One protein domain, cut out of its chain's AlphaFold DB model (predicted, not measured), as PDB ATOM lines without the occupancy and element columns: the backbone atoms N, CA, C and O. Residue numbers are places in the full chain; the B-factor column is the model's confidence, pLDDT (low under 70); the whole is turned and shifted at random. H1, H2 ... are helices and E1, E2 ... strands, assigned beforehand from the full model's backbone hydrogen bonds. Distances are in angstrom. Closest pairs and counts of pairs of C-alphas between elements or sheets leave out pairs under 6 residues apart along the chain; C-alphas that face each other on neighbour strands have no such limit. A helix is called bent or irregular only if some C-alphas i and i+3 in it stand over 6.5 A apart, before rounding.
ATOM      1  N   ALA A 140     154.763 191.894 116.706       96.81
ATOM      2  CA  ALA A 140     153.545 191.540 117.422       96.81
ATOM      3  C   ALA A 140     153.750 191.540 118.947       96.81
ATOM      4  O   ALA A 140     152.923 192.086 119.679       96.81
ATOM      5  N   GLU A 141     154.875 191.007 119.426       97.12
ATOM      6  CA  GLU A 141     155.211 190.987 120.854       97.12
ATOM      7  C   GLU A 141     155.522 192.383 121.401       97.12
ATOM      8  O   GLU A 141     155.109 192.706 122.515       97.12
ATOM      9  N   ILE A 142     156.199 193.237 120.623       96.81
ATOM     10  CA  ILE A 142     156.446 194.637 121.004       96.81
ATOM     11  C   ILE A 142     155.117 195.379 121.191       96.81
ATOM     12  O   ILE A 142     154.915 196.036 122.215       96.81
ATOM     13  N   ILE A 143     154.188 195.249 120.236       96.50
ATOM     14  CA  ILE A 143     152.864 195.882 120.328       96.50
ATOM     15  C   ILE A 143     152.062 195.277 121.486       96.50
ATOM     16  O   ILE A 143     151.438 196.022 122.238       96.50
ATOM     17  N   GLY A 144     152.115 193.956 121.682       96.12
ATOM     18  CA  GLY A 144     151.458 193.279 122.800       96.12
ATOM     19  C   GLY A 144     151.933 193.800 124.159       96.12
ATOM     20  O   GLY A 144     151.113 194.138 125.011       96.12
ATOM     21  N   LYS A 145     153.249 193.975 124.341       96.19
ATOM     22  CA  LYS A 145     153.815 194.589 125.555       96.19
ATOM     23  C   LYS A 145     153.397 196.051 125.721       96.19
ATOM     24  O   LYS A 145     153.105 196.477 126.837       96.19
ATOM     25  N   ALA A 146     153.332 196.816 124.629       95.06
ATOM     26  CA  ALA A 146     152.823 198.185 124.664       95.06
ATOM     27  C   ALA A 146     151.335 198.228 125.064       95.06
ATOM     28  O   ALA A 146     150.938 199.063 125.874       95.06
ATOM     29  N   TYR A 147     150.511 197.302 124.567       95.38
ATOM     30  CA  TYR A 147     149.113 197.182 124.983       95.38
ATOM     31  C   TYR A 147     148.987 196.846 126.463       95.38
ATOM     32  O   TYR A 147     148.220 197.513 127.154       95.38
ATOM     33  N   ALA A 148     149.766 195.885 126.961       95.06
ATOM     34  CA  ALA A 148     149.754 195.497 128.368       95.06
ATOM     35  C   ALA A 148     150.092 196.672 129.297       95.06
ATOM     36  O   ALA A 148     149.350 196.977 130.232       95.06
ATOM     37  N   ALA A 149     151.141 197.434 128.975       94.06
ATOM     38  CA  ALA A 149     151.529 198.612 129.753       94.06
ATOM     39  C   ALA A 149     150.419 199.681 129.838       94.06
ATOM     40  O   ALA A 149     150.308 200.418 130.827       94.06
ATOM     41  N   HIS A 150     149.574 199.762 128.812       93.38
ATOM     42  CA  HIS A 150     148.451 200.691 128.728       93.38
ATOM     43  C   HIS A 150     147.090 200.061 129.085       93.38
ATOM     44  O   HIS A 150     146.079 200.751 128.971       93.38
ATOM     45  N   HIS A 151     147.054 198.808 129.557       92.94
ATOM     46  CA  HIS A 151     145.830 198.043 129.855       92.94
ATOM     47  C   HIS A 151     144.868 197.926 128.655       92.94
ATOM     48  O   HIS A 151     143.648 198.000 128.796       92.94
ATOM     49  N   LEU A 152     145.422 197.769 127.451       93.44
ATOM     50  CA  LEU A 152     144.680 197.661 126.189       93.44
ATOM     51  C   LEU A 152     144.504 196.215 125.700       93.44
ATOM     52  O   LEU A 152     143.745 195.984 124.760       93.44
ATOM     53  N   GLU A 153     145.160 195.249 126.341       92.50
ATOM     54  CA  GLU A 153     145.193 193.828 125.952       92.50
ATOM     55  C   GLU A 153     143.817 193.140 125.909       92.50
ATOM     56  O   GLU A 153     143.607 192.225 125.118       92.50
ATOM     57  N   GLY A 154     142.849 193.616 126.702       89.25
ATOM     58  CA  GLY A 154     141.464 193.129 126.670       89.25
ATOM     59  C   GLY A 154     140.580 193.795 125.609       89.25
ATOM     60  O   GLY A 154     139.496 193.301 125.313       89.25
ATOM     61  N   THR A 155     141.019 194.916 125.029       93.38
ATOM     62  CA  THR A 155     140.237 195.676 124.033       93.38
ATOM     63  C   THR A 155     140.766 195.487 122.615       93.38
ATOM     64  O   THR A 155     139.994 195.546 121.660       93.38
ATOM     65  N   TYR A 156     142.066 195.249 122.457       95.81
ATOM     66  CA  TYR A 156     142.734 195.131 121.166       95.81
ATOM     67  C   TYR A 156     143.606 193.880 121.139       95.81
ATOM     68  O   TYR A 156     144.241 193.538 122.135       95.81
ATOM     69  N   ARG A 157     143.675 193.216 119.982       94.56
ATOM     70  CA  ARG A 157     144.537 192.048 119.778       94.56
ATOM     71  C   ARG A 157     145.415 192.253 118.563       94.56
ATOM     72  O   ARG A 157     144.950 192.622 117.490       94.56
ATOM     73  N   VAL A 158     146.696 191.976 118.751       94.81
ATOM     74  CA  VAL A 158     147.690 192.030 117.686       94.81
ATOM     75  C   VAL A 158     147.676 190.691 116.957       94.81
ATOM     76  O   VAL A 158     147.798 189.641 117.592       94.81
ATOM     77  N   GLY A 159     147.480 190.706 115.641       91.75
ATOM     78  CA  GLY A 159     147.687 189.514 114.825       91.75
ATOM     79  C   GLY A 159     149.181 189.240 114.662       91.75
ATOM     80  O   GLY A 159     149.984 190.170 114.603       91.75
ATOM     81  N   VAL A 160     149.550 187.957 114.595       88.50
ATOM     82  CA  VAL A 160     150.952 187.519 114.452       88.50
ATOM     83  C   VAL A 160     151.561 188.060 113.155       88.50
ATOM     84  O   VAL A 160     152.684 188.546 113.158       88.50
ATOM     85  N   GLU A 161     150.789 188.044 112.065       86.69
ATOM     86  CA  GLU A 161     151.237 188.521 110.752       86.69
ATOM     87  C   GLU A 161     150.745 189.945 110.450       86.69
ATOM     88  O   GLU A 161     151.505 190.788 109.978       86.69
ATOM     89  N   VAL A 162     149.486 190.246 110.788       89.62
ATOM     90  CA  VAL A 162     148.834 191.533 110.500       89.62
ATOM     91  C   VAL A 162     148.509 192.244 111.810       89.62
ATOM     92  O   VAL A 162     147.770 191.739 112.651       89.62
ATOM     93  N   GLY A 163     149.062 193.440 111.990       92.44
ATOM     94  CA  GLY A 163     148.924 194.235 113.213       92.44
ATOM     95  C   GLY A 163     149.047 195.720 112.892       92.44
ATOM     96  O   GLY A 163     149.511 196.039 111.795       92.44
ATOM     97  N   PRO A 164     148.685 196.625 113.812       96.19
ATOM     98  CA  PRO A 164     148.740 198.056 113.541       96.19
ATOM     99  C   PRO A 164     150.167 198.497 113.211       96.19
ATOM    100  O   PRO A 164     151.136 197.984 113.780       96.19
ATOM    101  N   GLY A 165     150.282 199.451 112.290       95.75
ATOM    102  CA  GLY A 165     151.558 200.083 111.989       95.75
ATOM    103  C   GLY A 165     152.086 200.830 113.213       95.75
ATOM    104  O   GLY A 165     151.325 201.497 113.922       95.75
ATOM    105  N   ILE A 166     153.389 200.718 113.469       96.88
ATOM    106  CA  ILE A 166     154.063 201.432 114.561       96.88
ATOM    107  C   ILE A 166     155.160 202.336 114.018       96.88
ATOM    108  O   ILE A 166     155.800 202.016 113.019       96.88
ATOM    109  N   ARG A 167     155.416 203.456 114.693       96.81
ATOM    110  CA  ARG A 167     156.614 204.269 114.453       96.81
ATOM    111  C   ARG A 167     157.561 204.138 115.630       96.81
ATOM    112  O   ARG A 167     157.155 204.271 116.783       96.81
ATOM    113  N   ILE A 168     158.828 203.890 115.325       95.94
ATOM    114  CA  ILE A 168     159.897 203.786 116.316       95.94
ATOM    115  C   ILE A 168     160.776 205.022 116.185       95.94
ATOM    116  O   ILE A 168     161.387 205.251 115.143       95.94
ATOM    117  N   LEU A 169     160.842 205.815 117.251       94.94
ATOM    118  CA  LEU A 169     161.675 207.009 117.321       94.94
ATOM    119  C   LEU A 169     162.789 206.802 118.339       94.94
ATOM    120  O   LEU A 169     162.557 206.306 119.440       94.94
ATOM    121  N   TYR A 170     164.000 207.212 117.991       94.06
ATOM    122  CA  TYR A 170     165.153 207.169 118.884       94.06
ATOM    123  C   TYR A 170     166.105 208.325 118.580       94.06
ATOM    124  O   TYR A 170     166.029 208.960 117.528       94.06
ATOM    125  N   ALA A 171     167.034 208.614 119.491       91.38
ATOM    126  CA  ALA A 171     168.004 209.687 119.287       91.38
ATOM    127  C   ALA A 171     168.815 209.466 117.990       91.38
ATOM    128  O   ALA A 171     169.591 208.509 117.874       91.38
ATOM    129  N   GLY A 172     168.613 210.354 117.011       87.81
ATOM    130  CA  GLY A 172     169.235 210.301 115.684       87.81
ATOM    131  C   GLY A 172     168.384 209.680 114.567       87.81
ATOM    132  O   GLY A 172     168.878 209.604 113.450       87.81
ATOM    133  N   SER A 173     167.133 209.269 114.814       86.69
ATOM    134  CA  SER A 173     166.240 208.697 113.783       86.69
ATOM    135  C   SER A 173     165.513 209.737 112.908       86.69
ATOM    136  O   SER A 173     164.583 209.388 112.187       86.69
ATOM    137  N   GLY A 174     165.887 211.019 112.987       86.69
ATOM    138  CA  GLY A 174     165.185 212.124 112.322       86.69
ATOM    139  C   GLY A 174     164.019 212.699 113.140       86.69
ATOM    140  O   GLY A 174     163.886 212.438 114.336       86.69
ATOM    141  N   SER A 175     163.196 213.540 112.511       89.69
ATOM    142  CA  SER A 175     162.035 214.161 113.159       89.69
ATOM    143  C   SER A 175     160.842 213.197 113.220       89.69
ATOM    144  O   SER A 175     160.795 212.183 112.524       89.69
ATOM    145  N   LYS A 176     159.824 213.522 114.030       86.88
ATOM    146  CA  LYS A 176     158.611 212.690 114.160       86.88
ATOM    147  C   LYS A 176     157.900 212.415 112.832       86.88
ATOM    148  O   LYS A 176     157.271 211.375 112.674       86.88
ATOM    149  N   SER A 177     157.990 213.346 111.885       88.94
ATOM    150  CA  SER A 177     157.363 213.226 110.568       88.94
ATOM    151  C   SER A 177     158.144 212.338 109.598       88.94
ATOM    152  O   SER A 177     157.575 211.932 108.593       88.94
ATOM    153  N   THR A 178     159.423 212.057 109.869       92.25
ATOM    154  CA  THR A 178     160.290 211.256 108.987       92.25
ATOM    155  C   THR A 178     160.498 209.828 109.478       92.25
ATOM    156  O   THR A 178     161.125 209.039 108.777       92.25
ATOM    157  N   ALA A 179     160.012 209.483 110.674       93.62
ATOM    158  CA  ALA A 179     160.129 208.127 111.197       93.62
ATOM    159  C   ALA A 179     159.338 207.140 110.307       93.62
ATOM    160  O   ALA A 179     158.153 207.387 110.050       93.62
ATOM    161  N   PRO A 180     159.960 206.039 109.841       94.50
ATOM    162  CA  PRO A 180     159.293 205.076 108.975       94.50
ATOM    163  C   PRO A 180     158.141 204.389 109.714       94.50
ATOM    164  O   PRO A 180     158.234 204.097 110.911       94.50
ATOM    165  N   LEU A 181     157.048 204.139 108.991       96.31
ATOM    166  CA  LEU A 181     155.958 203.296 109.468       96.31
ATOM    167  C   LEU A 181     156.385 201.832 109.324       96.31
ATOM    168  O   LEU A 181     156.743 201.400 108.235       96.31
ATOM    169  N   ILE A 182     156.372 201.096 110.429       97.00
ATOM    170  CA  ILE A 182     156.760 199.688 110.499       97.00
ATOM    171  C   ILE A 182     155.490 198.849 110.455       97.00
ATOM    172  O   ILE A 182     154.718 198.833 111.421       97.00
ATOM    173  N   GLU A 183     155.285 198.145 109.346       95.94
ATOM    174  CA  GLU A 183     154.114 197.287 109.134       95.94
ATOM    175  C   GLU A 183     154.477 195.802 109.238       95.94
ATOM    176  O   GLU A 183     153.644 194.995 109.652       95.94
ATOM    177  N   THR A 184     155.732 195.444 108.950       96.75
ATOM    178  CA  THR A 184     156.220 194.058 108.951       96.75
ATOM    179  C   THR A 184     157.400 193.839 109.903       96.75
ATOM    180  O   THR A 184     158.085 194.775 110.321       96.75
ATOM    181  N   ASP A 185     157.684 192.576 110.240       96.56
ATOM    182  CA  ASP A 185     158.891 192.215 110.999       96.56
ATOM    183  C   ASP A 185     160.186 192.509 110.224       96.56
ATOM    184  O   ASP A 185     161.232 192.750 110.827       96.56
ATOM    185  N   ALA A 186     160.136 192.508 108.888       96.50
ATOM    186  CA  ALA A 186     161.277 192.881 108.058       96.50
ATOM    187  C   ALA A 186     161.606 194.373 108.219       96.50
ATOM    188  O   ALA A 186     162.769 194.719 108.455       96.50
ATOM    189  N   ASP A 187     160.583 195.235 108.205       97.00
ATOM    190  CA  ASP A 187     160.736 196.670 108.475       97.00
ATOM    191  C   ASP A 187     161.296 196.887 109.881       97.00
ATOM    192  O   ASP A 187     162.241 197.656 110.067       97.00
ATOM    193  N   LEU A 188     160.781 196.142 110.866       96.75
ATOM    194  CA  LEU A 188     161.255 196.216 112.244       96.75
ATOM    195  C   LEU A 188     162.746 195.878 112.336       96.75
ATOM    196  O   LEU A 188     163.516 196.648 112.910       96.75
ATOM    197  N   ARG A 189     163.185 194.768 111.729       96.56
ATOM    198  CA  ARG A 189     164.607 194.380 111.703       96.56
ATOM    199  C   ARG A 189     165.468 195.436 111.016       96.56
ATOM    200  O   ARG A 189     166.568 195.719 111.498       96.56
ATOM    201  N   SER A 190     164.975 196.049 109.938       96.12
ATOM    202  CA  SER A 190     165.697 197.114 109.230       96.12
ATOM    203  C   SER A 190     165.940 198.340 110.122       96.12
ATOM    204  O   SER A 190     167.036 198.896 110.117       96.12
ATOM    205  N   VAL A 191     164.963 198.695 110.965       95.88
ATOM    206  CA  VAL A 191     165.048 199.821 111.910       95.88
ATOM    207  C   VAL A 191     165.889 199.473 113.141       95.88
ATOM    208  O   VAL A 191     166.627 200.322 113.644       95.88
ATOM    209  N   LEU A 192     165.817 198.228 113.620       95.25
ATOM    210  CA  LEU A 192     166.560 197.771 114.796       95.25
ATOM    211  C   LEU A 192     168.047 197.509 114.515       95.25
ATOM    212  O   LEU A 192     168.875 197.719 115.399       95.25
ATOM    213  N   THR A 193     168.418 197.113 113.296       95.50
ATOM    214  CA  THR A 193     169.822 196.853 112.915       95.50
ATOM    215  C   THR A 193     170.766 198.032 113.223       95.50
ATOM    216  O   THR A 193     171.743 197.837 113.953       95.50
ATOM    217  N   PRO A 194     170.507 199.275 112.760       93.75
ATOM    218  CA  PRO A 194     171.354 200.421 113.097       93.75
ATOM    219  C   PRO A 194     171.240 200.831 114.571       93.75
ATOM    220  O   PRO A 194     172.156 201.454 115.111       93.75
ATOM    221  N   LEU A 195     170.133 200.490 115.236       93.56
ATOM    222  CA  LEU A 195     169.935 200.766 116.653       93.56
ATOM    223  C   LEU A 195     170.846 199.892 117.523       93.56
ATOM    224  O   LEU A 195     171.485 200.417 118.431       93.56
ATOM    225  N   PHE A 196     170.976 198.602 117.202       93.56
ATOM    226  CA  PHE A 196     171.869 197.674 117.908       93.56
ATOM    227  C   PHE A 196     173.351 197.873 117.588       93.56
ATOM    228  O   PHE A 196     174.204 197.485 118.383       93.56
ATOM    229  N   ALA A 197     173.685 198.529 116.474       93.19
ATOM    230  CA  ALA A 197     175.063 198.926 116.191       93.19
ATOM    231  C   ALA A 197     175.593 199.997 117.172       93.19
ATOM    232  O   ALA A 197     176.806 200.213 117.272       93.19
ATOM    233  N   LYS A 198     174.707 200.680 117.911       91.88
ATOM    234  CA  LYS A 198     175.089 201.660 118.932       91.88
ATOM    235  C   LYS A 198     175.498 200.941 120.219       91.88
ATOM    236  O   LYS A 198     174.740 200.162 120.778       91.88
ATOM    237  N   LYS A 199     176.690 201.260 120.732       88.31
ATOM    238  CA  LYS A 199     177.252 200.657 121.959       88.31
ATOM    239  C   LYS A 199     176.600 201.142 123.261       88.31
ATOM    240  O   LYS A 199     176.882 200.598 124.321       88.31
ATOM    241  N   SER A 200     175.789 202.196 123.204       90.00
ATOM    242  CA  SER A 200     175.135 202.805 124.365       90.00
ATOM    243  C   SER A 200     173.678 202.369 124.475       90.00
ATOM    244  O   SER A 200     173.029 202.129 123.459       90.00
ATOM    245  N   ARG A 201     173.124 202.390 125.693       86.00
ATOM    246  CA  ARG A 201     171.678 202.261 125.914       86.00
ATOM    247  C   ARG A 201     170.940 203.333 125.103       86.00
ATOM    248  O   ARG A 201     171.238 204.520 125.230       86.00
ATOM    249  N   VAL A 202     170.000 202.916 124.259       90.88
ATOM    250  CA  VAL A 202     169.195 203.816 123.424       90.88
ATOM    251  C   VAL A 202     167.787 203.875 123.994       90.88
ATOM    252  O   VAL A 202     167.141 202.844 124.156       90.88
ATOM    253  N   GLN A 203     167.299 205.079 124.287       92.44
ATOM    254  CA  GLN A 203     165.889 205.274 124.603       92.44
ATOM    255  C   GLN A 203     165.079 205.263 123.307       92.44
ATOM    256  O   GLN A 203     165.379 206.001 122.363       92.44
ATOM    257  N   VAL A 204     164.052 204.420 123.283       94.81
ATOM    258  CA  VAL A 204     163.171 204.226 122.138       94.81
ATOM    259  C   VAL A 204     161.761 204.654 122.523       94.81
ATOM    260  O   VAL A 204     161.265 204.295 123.585       94.81
ATOM    261  N   THR A 205     161.122 205.441 121.665       95.75
ATOM    262  CA  THR A 205     159.713 205.822 121.781       95.75
ATOM    263  C   THR A 205     158.923 205.073 120.721       95.75
ATOM    264  O   THR A 205     159.265 205.126 119.540       95.75
ATOM    265  N   LEU A 206     157.870 204.382 121.148       95.75
ATOM    266  CA  LEU A 206     156.923 203.702 120.273       95.75
ATOM    267  C   LEU A 206     155.689 204.596 120.123       95.75
ATOM    268  O   LEU A 206     155.044 204.926 121.116       95.75
ATOM    269  N   GLU A 207     155.370 205.000 118.898       95.62
ATOM    270  CA  GLU A 207     154.138 205.721 118.575       95.62
ATOM    271  C   GLU A 207     153.176 204.773 117.841       95.62
ATOM    272  O   GLU A 207     153.503 204.216 116.790       95.62
ATOM    273  N   LEU A 208     151.989 204.587 118.426       95.06
ATOM    274  CA  LEU A 208     150.874 203.818 117.874       95.06
ATOM    275  C   LEU A 208     149.828 204.790 117.324       95.06
ATOM    276  O   LEU A 208     149.420 205.721 118.024       95.06
ATOM    277  N   ASP A 209     149.366 204.557 116.098       92.00
ATOM    278  CA  ASP A 209     148.282 205.350 115.525       92.00
ATOM    279  C   ASP A 209     146.923 204.866 116.045       92.00
ATOM    280  O   ASP A 209     146.352 203.886 115.560       92.00
ATOM    281  N   VAL A 210     146.410 205.571 117.056       88.69
ATOM    282  CA  VAL A 210     145.131 205.270 117.715       88.69
ATOM    283  C   VAL A 210     143.957 205.325 116.738       88.69
ATOM    284  O   VAL A 210     143.010 204.554 116.892       88.69
ATOM    285  N   ASP A 211     144.024 206.182 115.716       88.19
ATOM    286  CA  ASP A 211     142.924 206.358 114.766       88.19
ATOM    287  C   ASP A 211     142.773 205.103 113.865       88.19
ATOM    288  O   ASP A 211     141.670 204.795 113.409       88.19
ATOM    289  N   HIS A 212     143.838 204.302 113.710       90.00
ATOM    290  CA  HIS A 212     143.846 203.034 112.963       90.00
ATOM    291  C   HIS A 212     143.714 201.774 113.842       90.00
ATOM    292  O   HIS A 212     143.600 200.663 113.319       90.00
ATOM    293  N   LEU A 213     143.667 201.908 115.174       93.12
ATOM    294  CA  LEU A 213     143.515 200.758 116.079       93.12
ATOM    295  C   LEU A 213     142.141 200.083 115.987       93.12
ATOM    296  O   LEU A 213     142.002 198.922 116.372       93.12
ATOM    297  N   GLY A 214     141.128 200.774 115.452       90.50
ATOM    298  CA  GLY A 214     139.757 200.265 115.366       90.50
ATOM    299  C   GLY A 214     139.629 198.926 114.630       90.50
ATOM    300  O   GLY A 214     138.814 198.098 115.029       90.50
ATOM    301  N   ALA A 215     140.469 198.676 113.618       90.88
ATOM    302  CA  ALA A 215     140.476 197.420 112.861       90.88
ATOM    303  C   ALA A 215     141.007 196.216 113.666       90.88
ATOM    304  O   ALA A 215     140.703 195.074 113.338       90.88
ATOM    305  N   PHE A 216     141.775 196.475 114.727       94.19
ATOM    306  CA  PHE A 216     142.397 195.465 115.595       94.19
ATOM    307  C   PHE A 216     141.685 195.334 116.939       94.19
ATOM    308  O   PHE A 216     142.156 194.638 117.845       94.19
ATOM    309  N   ARG A 217     140.562 196.038 117.100       93.69
ATOM    310  CA  ARG A 217     139.732 195.908 118.284       93.69
ATOM    311  C   ARG A 217     139.254 194.466 118.344       93.69
ATOM    312  O   ARG A 217     138.691 193.957 117.375       93.69
TER     313      ARG A 217
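AT A GLANCE: This is residues 140 to 217 of the 501 residues of an uncharacterized protein of Cylindrobasidium torrendii FP15055 ss-10 (UniProt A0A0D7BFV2). Look for a short ribbon of two antiparallel strands, E1 and E2, that stands as a small wall, with H1 and H2 over one of its faces, H1 by E2 and H2 by E1, and no named helix over the other face. H3 follows E2 beyond one end of the ribbon, and residues 196 to 201, of which 196 belongs to H2, stick out at the other. The printed part has 78 residues, with three named helices and two named strands in the order H1, E1, H2, E2, H3, a mixed class of helices and strands. It is compact, with a radius of gyration of the C-alphas of 12.9 A, and elongated, spanning 37 by 22 by 21 A.

IN THESE COORDINATES: Find C-alpha 166 at (154.063, 201.432, 114.561); from there E1 runs to residue 170, 13.2 A. E2 is residues 204 to 208, 13.0 A. H2 is residues 185 to 196, 15.7 A. H1 starts at C-alpha 140, (153.545, 191.540, 117.422), and runs 14.4 A to residue 149. H3, residues 210 to 216, 10.4 A, ends at C-alpha 216, (142.397, 195.465, 115.595); it is only just irregular, with C-alphas 211 and 214 6.9 A apart.

HOW THE PARTS SIT: E1 and E2 are antiparallel at 156 degrees; look for N 167 and O 207, 2.9 A apart, within hydrogen-bond range. Residues 166 to 167 of E1 also pair, antiparallel, with residues 181 to 182. The closest C-alphas of E1 and H2 are Ile 168 and Val 191, 7.9 A. H1 and E2 are near each other, with 7 pairs of C-alphas within 10 A. H1 and H2 are only just apart, 8.4 A at the closest; H3 is apart from H1, H2 and E1. In H1 every O i to N i+4 pair is within hydrogen-bond range; H2 has 6 of 8, and H3 0 of 3, with 2 of 4 O i to N i+3 pairs.

THE WHOLE: The farthest C-alphas, Lys 199 and Gly 214, are 38.1 A apart. The printed part has no cut; the links H1 to E1 and E1 to H2 are long, 16 and 14 residues. No printed residue is under 70 in pLDDT.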